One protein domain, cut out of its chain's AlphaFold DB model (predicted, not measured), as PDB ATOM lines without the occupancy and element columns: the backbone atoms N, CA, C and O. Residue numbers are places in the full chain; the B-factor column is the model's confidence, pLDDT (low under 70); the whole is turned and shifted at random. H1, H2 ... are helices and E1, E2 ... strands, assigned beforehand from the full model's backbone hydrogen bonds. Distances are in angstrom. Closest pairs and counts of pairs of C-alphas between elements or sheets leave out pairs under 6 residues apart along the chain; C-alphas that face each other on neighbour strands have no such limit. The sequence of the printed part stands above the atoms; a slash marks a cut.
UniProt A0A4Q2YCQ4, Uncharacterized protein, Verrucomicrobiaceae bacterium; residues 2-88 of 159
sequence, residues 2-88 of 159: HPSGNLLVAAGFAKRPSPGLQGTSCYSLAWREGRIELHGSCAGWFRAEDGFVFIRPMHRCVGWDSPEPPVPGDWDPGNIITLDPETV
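Overview. This is residues 2 to 88 of the 159 residues of an uncharacterized protein of Verrucomicrobiaceae bacterium (UniProt A0A4Q2YCQ4). The model is one twisted sheet of six strands, E1 to E6, laid side by side as a chain of hairpins, with a very short helix near each edge: H1 by E1 and H2 by E6. After E6 a long loop stretch swings out and returns to pair briefly along E6 before reaching H2, while a short tail before H1 lies at the other end of the length. The 87 printed residues hold two named helices and six named strands in the order H1 E1 E2 E3 E4 E5 E6 H2; the sheet runs E1 E2 E3 E4 E5 E6, all antiparallel. The class is mostly strand, with 41 residues, under half, in named elements. The whole is compact, with a radius of gyration of the C-alphas of 13.3 A and spans of 43 by 29 by 19 A.

Along the chain. The longest strand by residues is E2, residues 25 to 31, 18.9 A from first to last C-alpha. E3 is residues 34 to 38, 13.5 A; E4 residues 42 to 47, 15.7 A; E5 residues 50 to 55, 16.0 A; E6 residues 60 to 64, 12.0 A. E1, residues 14 to 17, has C-alpha 14 at (45.178, -29.551, 38.905). H1, residues 7 to 10, begins with C-alpha 7 at (39.353, -28.503, 48.578), and H2, residues 85 to 88, ends with C-alpha 88 at (24.880, -42.341, 29.134).

Arrangement. The six strands form a meander, each the antiparallel neighbour of the one before, and each consecutive pair is a hairpin. Between E3 and E4, at 172 degrees, N 35 and O 46 are within hydrogen-bond range at 2.9 A. Between E4 and E5, at 176 degrees, N 47 and O 50 are 2.8 A apart. Between E2 and E3, N 36 and O 29 are 2.8 A apart; between E1 and E2, N 14 and O 28, 2.8 A; between E5 and E6, N 55 and O 60, 2.9 A. The edge strands E1 and E6 are apart. From edge to edge the strands' lines turn by 74 degrees. H1 only grazes the sheet, with residues 8 to 9; its closest C-alphas to E1 are those of Val 9 and Lys 15, 6.8 A. H2 only grazes it too, with residues 85 to 88; Gly 63 and Val 88 are its closest C-alphas to E6, 6.4 A. Both helices are too short for an O i to N i+4 pair; the one O i to N i+3 pair is within range in H1 and not in H2. Residues 80 to 81 pair antiparallel with residues 63 to 64 of E6.

Size, cuts and confidence. The two C-alphas farthest apart are those of Pro 3 and Asp 84, 43.2 A. The printed part has no cut. The link from E6 to H2 is long, 20 residues; that from E1 to E2 is short, and the others are tight. The mean pLDDT of the printed part is 87.3; residues 2 to 4 and 19 to 23 are under 70.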
ATOM      1  N   HIS A   2      36.785 -22.082  53.653       49.38
ATOM      2  CA  HIS A   2      37.553 -22.870  54.633       49.38
ATOM      3  C   HIS A   2      39.025 -22.407  54.648       49.38
ATOM      4  O   HIS A   2      39.568 -22.146  53.572       49.38
ATOM      5  N   PRO A   3      39.682 -22.299  55.818       41.25
ATOM      6  CA  PRO A   3      41.049 -21.777  55.927       41.25
ATOM      7  C   PRO A   3      42.119 -22.623  55.213       41.25
ATOM      8  O   PRO A   3      43.199 -22.120  54.932       41.25
ATOM      9  N   SER A   4      41.825 -23.880  54.862       57.28
ATOM     10  CA  SER A   4      42.774 -24.805  54.213       57.28
ATOM     11  C   SER A   4      42.894 -24.661  52.685       57.28
ATOM     12  O   SER A   4      43.430 -25.553  52.030       57.28
ATOM     13  N   GLY A   5      42.374 -23.586  52.087       73.62
ATOM     14  CA  GLY A   5      42.450 -23.364  50.640       73.62
ATOM     15  C   GLY A   5      41.405 -24.143  49.828       73.62
ATOM     16  O   GLY A   5      40.296 -24.418  50.287       73.62
ATOM     17  N   ASN A   6      41.722 -24.437  48.566       87.12
ATOM     18  CA  ASN A   6      40.795 -25.051  47.615       87.12
ATOM     19  C   ASN A   6      40.711 -26.576  47.817       87.12
ATOM     20  O   ASN A   6      41.678 -27.284  47.550       87.12
ATOM     21  N   LEU A   7      39.550 -27.083  48.250       91.94
ATOM     22  CA  LEU A   7      39.353 -28.503  48.578       91.94
ATOM     23  C   LEU A   7      39.524 -29.462  47.396       91.94
ATOM     24  O   LEU A   7      39.963 -30.588  47.610       91.94
ATOM     25  N   LEU A   8      39.238 -29.016  46.168       93.25
ATOM     26  CA  LEU A   8      39.502 -29.819  44.972       93.25
ATOM     27  C   LEU A   8      41.009 -29.981  44.774       93.25
ATOM     28  O   LEU A   8      41.491 -31.090  44.573       93.25
ATOM     29  N   VAL A   9      41.769 -28.891  44.909       93.06
ATOM     30  CA  VAL A   9      43.239 -28.941  44.820       93.06
ATOM     31  C   VAL A   9      43.815 -29.816  45.934       93.06
ATOM     32  O   VAL A   9      44.680 -30.646  45.678       93.06
ATOM     33  N   ALA A  10      43.281 -29.708  47.153       91.94
ATOM     34  CA  ALA A  10      43.666 -30.578  48.264       91.94
ATOM     35  C   ALA A  10      43.299 -32.059  48.042       91.94
ATOM     36  O   ALA A  10      43.860 -32.921  48.708       91.94
ATOM     37  N   ALA A  11      42.362 -32.356  47.137       92.56
ATOM     38  CA  ALA A  11      42.005 -33.708  46.708       92.56
ATOM     39  C   ALA A  11      42.753 -34.155  45.435       92.56
ATOM     40  O   ALA A  11      42.396 -35.166  44.837       92.56
ATOM     41  N   GLY A  12      43.777 -33.408  45.007       94.25
ATOM     42  CA  GLY A  12      44.650 -33.776  43.890       94.25
ATOM     43  C   GLY A  12      44.279 -33.162  42.540       94.25
ATOM     44  O   GLY A  12      44.928 -33.474  41.544       94.25
ATOM     45  N   PHE A  13      43.278 -32.279  42.467       95.69
ATOM     46  CA  PHE A  13      42.967 -31.601  41.209       95.69
ATOM     47  C   PHE A  13      44.046 -30.588  40.815       95.69
ATOM     48  O   PHE A  13      44.415 -29.699  41.589       95.69
ATOM     49  N   ALA A  14      44.441 -30.625  39.547       93.69
ATOM     50  CA  ALA A  14      45.178 -29.551  38.905       93.69
ATOM     51  C   ALA A  14      44.211 -28.428  38.505       93.69
ATOM     52  O   ALA A  14      43.310 -28.621  37.682       93.69
ATOM     53  N   LYS A  15      44.401 -27.233  39.075       91.69
ATOM     54  CA  LYS A  15      43.649 -26.029  38.698       91.69
ATOM     55  C   LYS A  15      44.307 -25.357  37.492       91.69
ATOM     56  O   LYS A  15      45.488 -25.027  37.548       91.69
ATOM     57  N   ARG A  16      43.535 -25.088  36.439       85.94
ATOM     58  CA  ARG A  16      43.978 -24.385  35.224       85.94
ATOM     59  C   ARG A  16      43.077 -23.181  34.916       85.94
ATOM     60  O   ARG A  16      41.903 -23.185  35.307       85.94
ATOM     61  N   PRO A  17      43.591 -22.148  34.225       80.56
ATOM     62  CA  PRO A  17      42.748 -21.119  33.622       80.56
ATOM     63  C   PRO A  17      41.761 -21.741  32.626       80.56
ATOM     64  O   PRO A  17      42.104 -22.705  31.940       80.56
ATOM     65  N   SER A  18      40.550 -21.193  32.541       77.25
ATOM     66  CA  SER A  18      39.598 -21.559  31.489       77.25
ATOM     67  C   SER A  18      40.054 -20.977  30.143       77.25
ATOM     68  O   SER A  18      40.241 -19.762  30.065       77.25
ATOM     69  N   PRO A  19      40.240 -21.801  29.093       68.81
ATOM     70  CA  PRO A  19      40.713 -21.331  27.789       68.81
ATOM     71  C   PRO A  19      39.650 -20.565  26.983       68.81
ATOM     72  O   PRO A  19      40.003 -19.922  26.002       68.81
ATOM     73  N   GLY A  20      38.372 -20.617  27.383       68.88
ATOM     74  CA  GLY A  20      37.269 -19.967  26.663       68.88
ATOM     75  C   GLY A  20      36.561 -18.894  27.490       68.88
ATOM     76  O   GLY A  20      36.681 -17.699  27.229       68.88
ATOM     77  N   LEU A  21      35.825 -19.306  28.525       66.44
ATOM     78  CA  LEU A  21      35.091 -18.369  29.383       66.44
ATOM     79  C   LEU A  21      36.029 -17.659  30.370       66.44
ATOM     80  O   LEU A  21      36.702 -18.312  31.169       66.44
ATOM     81  N   GLN A  22      36.033 -16.323  30.356       65.88
ATOM     82  CA  GLN A  22      36.744 -15.524  31.355       65.88
ATOM     83  C   GLN A  22      36.116 -15.693  32.747       65.88
ATOM     84  O   GLN A  22      34.897 -15.748  32.902       65.88
ATOM     85  N   GLY A  23      36.962 -15.745  33.779       67.44
ATOM     86  CA  GLY A  23      36.525 -15.777  35.181       67.44
ATOM     87  C   GLY A  23      36.140 -17.157  35.727       67.44
ATOM     88  O   GLY A  23      35.767 -17.258  36.895       67.44
ATOM     89  N   THR A  24      36.265 -18.231  34.944       72.19
ATOM     90  CA  THR A  24      36.049 -19.608  35.411       72.19
ATOM     91  C   THR A  24      37.372 -20.366  35.548       72.19
ATOM     92  O   THR A  24      38.359 -20.087  34.871       72.19
ATOM     93  N   SER A  25      37.430 -21.310  36.490       83.44
ATOM     94  CA  SER A  25      38.575 -22.212  36.664       83.44
ATOM     95  C   SER A  25      38.218 -23.599  36.143       83.44
ATOM     96  O   SER A  25      37.098 -24.057  36.376       83.44
ATOM     97  N   CYS A  26      39.170 -24.261  35.493       89.38
ATOM     98  CA  CYS A  26      39.090 -25.682  35.168       89.38
ATOM     99  C   CYS A  26      39.808 -26.483  36.253       89.38
ATOM    100  O   CYS A  26      40.904 -26.104  36.677       89.38
ATOM    101  N   TYR A  27      39.222 -27.598  36.672       93.50
ATOM    102  CA  TYR A  27      39.864 -28.557  37.561       93.50
ATOM    103  C   TYR A  27      39.932 -29.906  36.859       93.50
ATOM    104  O   TYR A  27      38.894 -30.445  36.489       93.50
ATOM    105  N   SER A  28      41.144 -30.448  36.735       94.56
ATOM    106  CA  SER A  28      41.401 -31.763  36.146       94.56
ATOM    107  C   SER A  28      41.987 -32.729  37.176       94.56
ATOM    108  O   SER A  28      42.851 -32.329  37.960       94.56
ATOM    109  N   LEU A  29      41.535 -33.980  37.182       96.12
ATOM    110  CA  LEU A  29      42.057 -35.049  38.036       96.12
ATOM    111  C   LEU A  29      42.147 -36.348  37.233       96.12
ATOM    112  O   LEU A  29      41.144 -36.795  36.678       96.12
ATOM    113  N   ALA A  30      43.320 -36.984  37.221       96.06
ATOM    114  CA  ALA A  30      43.456 -38.345  36.711       96.06
ATOM    115  C   ALA A  30      42.639 -39.304  37.590       96.06
ATOM    116  O   ALA A  30      42.800 -39.327  38.811       96.06
ATOM    117  N   TRP A  31      41.746 -40.075  36.978       96.06
ATOM    118  CA  TRP A  31      40.840 -40.960  37.700       96.06
ATOM    119  C   TRP A  31      40.523 -42.204  36.880       96.06
ATOM    120  O   TRP A  31      39.911 -42.126  35.807       96.06
ATOM    121  N   ARG A  32      40.910 -43.363  37.429       92.69
ATOM    122  CA  ARG A  32      40.929 -44.642  36.707       92.69
ATOM    123  C   ARG A  32      41.726 -44.492  35.404       92.69
ATOM    124  O   ARG A  32      42.783 -43.878  35.406       92.69
ATOM    125  N   GLU A  33      41.214 -45.029  34.306       92.44
ATOM    126  CA  GLU A  33      41.818 -44.966  32.971       92.44
ATOM    127  C   GLU A  33      41.493 -43.664  32.216       92.44
ATOM    128  O   GLU A  33      41.733 -43.567  31.018       92.44
ATOM    129  N   GLY A  34      40.907 -42.672  32.890       94.19
ATOM    130  CA  GLY A  34      40.520 -41.405  32.283       94.19
ATOM    131  C   GLY A  34      40.800 -40.221  33.199       94.19
ATOM    132  O   GLY A  34      41.665 -40.264  34.078       94.19
ATOM    133  N   ARG A  35      40.042 -39.145  33.007       95.44
ATOM    134  CA  ARG A  35      40.139 -37.938  33.831       95.44
ATOM    135  C   ARG A  35      38.784 -37.339  34.145       95.44
ATOM    136  O   ARG A  35      37.901 -37.319  33.295       95.44
ATOM    137  N   ILE A  36      38.648 -36.818  35.358       96.94
ATOM    138  CA  ILE A  36      37.536 -35.961  35.759       96.94
ATOM    139  C   ILE A  36      37.884 -34.532  35.366       96.94
ATOM    140  O   ILE A  36      38.959 -34.042  35.713       96.94
ATOM    141  N   GLU A  37      36.960 -33.849  34.697       95.06
ATOM    142  CA  GLU A  37      37.070 -32.414  34.435       95.06
ATOM    143  C   GLU A  37      35.848 -31.698  34.997       95.06
ATOM    144  O   GLU A  37      34.704 -32.075  34.728       95.06
ATOM    145  N   LEU A  38      36.103 -30.656  35.785       94.19
ATOM    146  CA  LEU A  38      35.084 -29.799  36.374       94.19
ATOM    147  C   LEU A  38      35.302 -28.367  35.909       94.19
ATOM    148  O   LEU A  38      36.349 -27.758  36.154       94.19
ATOM    149  N   HIS A  39      34.273 -27.815  35.286       88.50
ATOM    150  CA  HIS A  39      34.239 -26.455  34.790       88.50
ATOM    151  C   HIS A  39      32.885 -25.792  35.098       88.50
ATOM    152  O   HIS A  39      31.866 -26.449  35.291       88.50
ATOM    153  N   GLY A  40      32.826 -24.457  35.098       85.50
ATOM    154  CA  GLY A  40      31.572 -23.722  35.335       85.50
ATOM    155  C   GLY A  40      30.469 -23.952  34.282       85.50
ATOM    156  O   GLY A  40      29.301 -23.629  34.523       85.50
ATOM    157  N   SER A  41      30.833 -24.503  33.120       87.62
ATOM    158  CA  SER A  41      29.943 -24.782  31.982       87.62
ATOM    159  C   SER A  41      29.813 -26.265  31.635       87.62
ATOM    160  O   SER A  41      28.944 -26.610  30.836       87.62
ATOM    161  N   CYS A  42      30.662 -27.132  32.186       90.75
ATOM    162  CA  CYS A  42      30.614 -28.567  31.939       90.75
ATOM    163  C   CYS A  42      31.264 -29.357  33.076       90.75
ATOM    164  O   CYS A  42      32.131 -28.853  33.784       90.75
ATOM    165  N   ALA A  43      30.844 -30.604  33.241       94.81
ATOM    166  CA  ALA A  43      31.496 -31.559  34.126       94.81
ATOM    167  C   ALA A  43      31.400 -32.950  33.507       94.81
ATOM    168  O   ALA A  43      30.363 -33.287  32.934       94.81
ATOM    169  N   GLY A  44      32.456 -33.748  33.597       96.00
ATOM    170  CA  GLY A  44      32.455 -35.058  32.958       96.00
ATOM    171  C   GLY A  44      33.657 -35.918  33.297       96.00
ATOM    172  O   GLY A  44      34.556 -35.504  34.035       96.00
ATOM    173  N   TRP A  45      33.643 -37.119  32.731       96.75
ATOM    174  CA  TRP A  45      34.764 -38.048  32.730       96.75
ATOM    175  C   TRP A  45      35.133 -38.389  31.289       96.75
ATOM    176  O   TRP A  45      34.251 -38.684  30.481       96.75
ATOM    177  N   PHE A  46      36.429 -38.330  30.994       94.31
ATOM    178  CA  PHE A  46      36.977 -38.400  29.642       94.31
ATOM    179  C   PHE A  46      38.052 -39.483  29.568       94.31
ATOM    180  O   PHE A  46      38.989 -39.484  30.374       94.31
ATOM    181  N   ARG A  47      37.932 -40.371  28.585       92.19
ATOM    182  CA  ARG A  47      38.919 -41.372  28.169       92.19
ATOM    183  C   ARG A  47      39.027 -41.316  26.636       92.19
ATOM    184  O   ARG A  47      38.207 -40.697  25.968       92.19
ATOM    185  N   ALA A  48      40.066 -41.912  26.060       84.25
ATOM    186  CA  ALA A  48      40.108 -42.098  24.612       84.25
ATOM    187  C   ALA A  48      38.866 -42.883  24.147       84.25
ATOM    188  O   ALA A  48      38.574 -43.933  24.722       84.25
ATOM    189  N   GLU A  49      38.150 -42.339  23.154       81.44
ATOM    190  CA  GLU A  49      36.967 -42.938  22.499       81.44
ATOM    191  C   GLU A  49      35.791 -43.257  23.446       81.44
ATOM    192  O   GLU A  49      34.841 -43.960  23.094       81.44
ATOM    193  N   ASP A  50      35.834 -42.755  24.683       87.62
ATOM    194  CA  ASP A  50      34.827 -43.047  25.692       87.62
ATOM    195  C   ASP A  50      34.738 -41.940  26.739       87.62
ATOM    196  O   ASP A  50      35.715 -41.296  27.117       87.62
ATOM    197  N   GLY A  51      33.538 -41.731  27.254       92.44
ATOM    198  CA  GLY A  51      33.284 -40.672  28.208       92.44
ATOM    199  C   GLY A  51      31.877 -40.129  28.128       92.44
ATOM    200  O   GLY A  51      31.098 -40.414  27.210       92.44
ATOM    201  N   PHE A  52      31.568 -39.306  29.119       95.06
ATOM    202  CA  PHE A  52      30.351 -38.520  29.145       95.06
ATOM    203  C   PHE A  52      30.673 -37.107  29.614       95.06
ATOM    204  O   PHE A  52      31.598 -36.868  30.398       95.06
ATOM    205  N   VAL A  53      29.843 -36.171  29.182       95.12
ATOM    206  CA  VAL A  53      29.904 -34.800  29.664       95.12
ATOM    207  C   VAL A  53      28.503 -34.266  29.885       95.12
ATOM    208  O   VAL A  53      27.613 -34.396  29.043       95.12
ATOM    209  N   PHE A  54      28.302 -33.643  31.039       94.56
ATOM    210  CA  PHE A  54      27.195 -32.733  31.247       94.56
ATOM    211  C   PHE A  54      27.576 -31.356  30.703       94.56
ATOM    212  O   PHE A  54      28.542 -30.752  31.169       94.56
ATOM    213  N   ILE A  55      26.802 -30.841  29.747       92.00
ATOM    214  CA  ILE A  55      26.985 -29.504  29.172       92.00
ATOM    215  C   ILE A  55      25.888 -28.593  29.715       92.00
ATOM    216  O   ILE A  55      24.709 -28.741  29.384       92.00
ATOM    217  N   ARG A  56      26.274 -27.618  30.547       90.12
ATOM    218  CA  ARG A  56      25.331 -26.764  31.281       90.12
ATOM    219  C   ARG A  56      24.406 -25.957  30.362       90.12
ATOM    220  O   ARG A  56      23.208 -26.027  30.609       90.12
ATOM    221  N   PRO A  57      24.877 -25.248  29.312       88.75
ATOM    222  CA  PRO A  57      23.979 -24.493  28.428       88.75
ATOM    223  C   PRO A  57      22.967 -25.363  27.679       88.75
ATOM    224  O   PRO A  57      21.886 -24.896  27.340       88.75
ATOM    225  N   MET A  58      23.299 -26.635  27.447       89.25
ATOM    226  CA  MET A  58      22.406 -27.592  26.795       89.25
ATOM    227  C   MET A  58      21.493 -28.317  27.789       89.25
ATOM    228  O   MET A  58      20.541 -28.959  27.364       89.25
ATOM    229  N   HIS A  59      21.781 -28.247  29.095       90.81
ATOM    230  CA  HIS A  59      21.108 -29.008  30.151       90.81
ATOM    231  C   HIS A  59      21.054 -30.523  29.878       90.81
ATOM    232  O   HIS A  59      20.060 -31.184  30.186       90.81
ATOM    233  N   ARG A  60      22.118 -31.086  29.290       90.75
ATOM    234  CA  ARG A  60      22.151 -32.488  28.845       90.75
ATOM    235  C   ARG A  60      23.453 -33.182  29.216       90.75
ATOM    236  O   ARG A  60      24.518 -32.571  29.169       90.75
ATOM    237  N   CYS A  61      23.330 -34.468  29.532       93.69
ATOM    238  CA  CYS A  61      24.434 -35.419  29.513       93.69
ATOM    239  C   CYS A  61      24.498 -36.054  28.121       93.69
ATOM    240  O   CYS A  61      23.465 -36.464  27.588       93.69
ATOM    241  N   VAL A  62      25.692 -36.112  27.543       94.12
ATOM    242  CA  VAL A  62      25.961 -36.692  26.220       94.12
ATOM    243  C   VAL A  62      27.200 -37.574  26.289       94.12
ATOM    244  O   VAL A  62      27.999 -37.438  27.219       94.12
ATOM    245  N   GLY A  63      27.358 -38.466  25.311       94.44
ATOM    246  CA  GLY A  63      28.638 -39.124  25.081       94.44
ATOM    247  C   GLY A  63      29.645 -38.132  24.511       94.44
ATOM    248  O   GLY A  63      29.257 -37.168  23.844       94.44
ATOM    249  N   TRP A  64      30.922 -38.363  24.787       93.25
ATOM    250  CA  TRP A  64      31.998 -37.513  24.291       93.25
ATOM    251  C   TRP A  64      33.079 -38.356  23.616       93.25
ATOM    252  O   TRP A  64      33.649 -39.234  24.261       93.25
ATOM    253  N   ASP A  65      33.325 -38.100  22.331       89.81
ATOM    254  CA  ASP A  65      34.243 -38.873  21.478       89.81
ATOM    255  C   ASP A  65      35.616 -38.217  21.336       89.81
ATOM    256  O   ASP A  65      36.146 -38.006  20.250       89.81
ATOM    257  N   SER A  66      36.183 -37.790  22.456       88.06
ATOM    258  CA  SER A  66      37.524 -37.229  22.463       88.06
ATOM    259  C   SER A  66      38.146 -37.408  23.837       88.06
ATOM    260  O   SER A  66      37.467 -37.238  24.854       88.06
ATOM    261  N   PRO A  67      39.452 -37.707  23.912       83.81
ATOM    262  CA  PRO A  67      40.144 -37.674  25.186       83.81
ATOM    263  C   PRO A  67      40.169 -36.251  25.765       83.81
ATOM    264  O   PRO A  67      40.272 -36.109  26.980       83.81
ATOM    265  N   GLU A  68      40.068 -35.207  24.936       87.81
ATOM    266  CA  GLU A  68      40.116 -33.811  25.367       87.81
ATOM    267  C   GLU A  68      38.743 -33.286  25.807       87.81
ATOM    268  O   GLU A  68      37.773 -33.448  25.069       87.81
ATOM    269  N   PRO A  69      38.618 -32.634  26.983       86.00
ATOM    270  CA  PRO A  69      37.351 -32.073  27.418       86.00
ATOM    271  C   PRO A  69      36.941 -30.903  26.521       86.00
ATOM    272  O   PRO A  69      37.808 -30.218  25.969       86.00
ATOM    273  N   PRO A  70      35.634 -30.602  26.429       85.44
ATOM    274  CA  PRO A  70      35.170 -29.455  25.668       85.44
ATOM    275  C   PRO A  70      35.773 -28.160  26.204       85.44
ATOM    276  O   PRO A  70      35.844 -27.938  27.420       85.44
ATOM    277  N   VAL A  71      36.123 -27.267  25.282       84.00
ATOM    278  CA  VAL A  71      36.474 -25.897  25.627       84.00
ATOM    279  C   VAL A  71      35.195 -25.182  26.077       84.00
ATOM    280  O   VAL A  71      34.163 -25.226  25.409       84.00
ATOM    281  N   PRO A  72      35.195 -24.519  27.239       78.19
ATOM    282  CA  PRO A  72      34.028 -23.779  27.693       78.19
ATOM    283  C   PRO A  72      33.589 -22.699  26.700       78.19
ATOM    284  O   PRO A  72      34.313 -21.731  26.495       78.19
ATOM    285  N   GLY A  73      32.384 -22.833  26.144       78.06
ATOM    286  CA  GLY A  73      31.874 -21.919  25.116       78.06
ATOM    287  C   GLY A  73      32.080 -22.413  23.683       78.06
ATOM    288  O   GLY A  73      31.513 -21.817  22.773       78.06
ATOM    289  N   ASP A  74      32.833 -23.498  23.501       83.75
ATOM    290  CA  ASP A  74      33.135 -24.102  22.207       83.75
ATOM    291  C   ASP A  74      32.990 -25.632  22.298       83.75
ATOM    292  O   ASP A  74      33.878 -26.366  22.740       83.75
ATOM    293  N   TRP A  75      31.786 -26.099  21.966       85.69
ATOM    294  CA  TRP A  75      31.414 -27.513  22.001       85.69
ATOM    295  C   TRP A  75      31.403 -28.039  20.574       85.69
ATOM    296  O   TRP A  75      30.396 -27.894  19.882       85.69
ATOM    297  N   ASP A  76      32.512 -28.637  20.149       87.38
ATOM    298  CA  ASP A  76      32.613 -29.248  18.825       87.38
ATOM    299  C   ASP A  76      31.526 -30.329  18.651       87.38
ATOM    300  O   ASP A  76      31.569 -31.354  19.347       87.38
ATOM    301  N   PRO A  77      30.550 -30.133  17.742       86.94
ATOM    302  CA  PRO A  77      29.494 -31.107  17.499       86.94
ATOM    303  C   PRO A  77      30.026 -32.465  17.036       86.94
ATOM    304  O   PRO A  77      29.358 -33.468  17.269       86.94
ATOM    305  N   GLY A  78      31.213 -32.510  16.417       89.25
ATOM    306  CA  GLY A  78      31.857 -33.748  15.979       89.25
ATOM    307  C   GLY A  78      32.227 -34.682  17.131       89.25
ATOM    308  O   GLY A  78      32.239 -35.893  16.942       89.25
ATOM    309  N   ASN A  79      32.436 -34.139  18.334       90.56
ATOM    310  CA  ASN A  79      32.757 -34.921  19.530       90.56
ATOM    311  C   ASN A  79      31.514 -35.272  20.368       90.56
ATOM    312  O   ASN A  79      31.630 -35.992  21.357       90.56
ATOM    313  N   ILE A  80      30.323 -34.763  20.023       92.12
ATOM    314  CA  ILE A  80      29.087 -35.022  20.777       92.12
ATOM    315  C   ILE A  80      28.402 -36.274  20.235       92.12
ATOM    316  O   ILE A  80      27.791 -36.258  19.167       92.12
ATOM    317  N   ILE A  81      28.393 -37.339  21.036       92.44
ATOM    318  CA  ILE A  81      27.663 -38.563  20.708       92.44
ATOM    319  C   ILE A  81      26.283 -38.524  21.366       92.44
ATOM    320  O   ILE A  81      26.144 -38.410  22.590       92.44
ATOM    321  N   THR A  82      25.240 -38.675  20.548       90.00
ATOM    322  CA  THR A  82      23.896 -38.953  21.066       90.00
ATOM    323  C   THR A  82      23.830 -40.409  21.497       90.00
ATOM    324  O   THR A  82      23.934 -41.314  20.677       90.00
ATOM    325  N   LEU A  83      23.647 -40.613  22.794       89.94
ATOM    326  CA  LEU A  83      23.510 -41.920  23.417       89.94
ATOM    327  C   LEU A  83      22.102 -42.052  23.996       89.94
ATOM    328  O   LEU A  83      21.485 -41.054  24.388       89.94
ATOM    329  N   ASP A  84      21.594 -43.278  24.064       92.50
ATOM    330  CA  ASP A  84      20.392 -43.557  24.838       92.50
ATOM    331  C   ASP A  84      20.671 -43.364  26.350       92.50
ATOM    332  O   ASP A  84      21.830 -43.362  26.783       92.50
ATOM    333  N   PRO A  85      19.629 -43.165  27.176       89.38
ATOM    334  CA  PRO A  85      19.805 -42.865  28.595       89.38
ATOM    335  C   PRO A  85      20.600 -43.913  29.379       89.38
ATOM    336  O   PRO A  85      21.298 -43.543  30.324       89.38
ATOM    337  N   GLU A  86      20.502 -45.189  29.000       91.38
ATOM    338  CA  GLU A  86      21.187 -46.273  29.696       91.38
ATOM    339  C   GLU A  86      22.682 -46.249  29.377       91.38
ATOM    340  O   GLU A  86      23.503 -46.240  30.293       91.38
ATOM    341  N   THR A  87      23.048 -46.065  28.108       93.00
ATOM    342  CA  THR A  87      24.461 -45.923  27.723       93.00
ATOM    343  C   THR A  87      25.102 -44.668  28.333       93.00
ATOM    344  O   THR A  87      26.240 -44.712  28.804       93.00
ATOM    345  N   VAL A  88      24.384 -43.535  28.408       92.69
ATOM    346  CA  VAL A  88      24.880 -42.341  29.134       92.69
ATOM    347  C   VAL A  88      25.138 -42.665  30.606       92.69
ATOM    348  O   VAL A  88      26.143 -42.228  31.173       92.69
TER     349      VAL A  88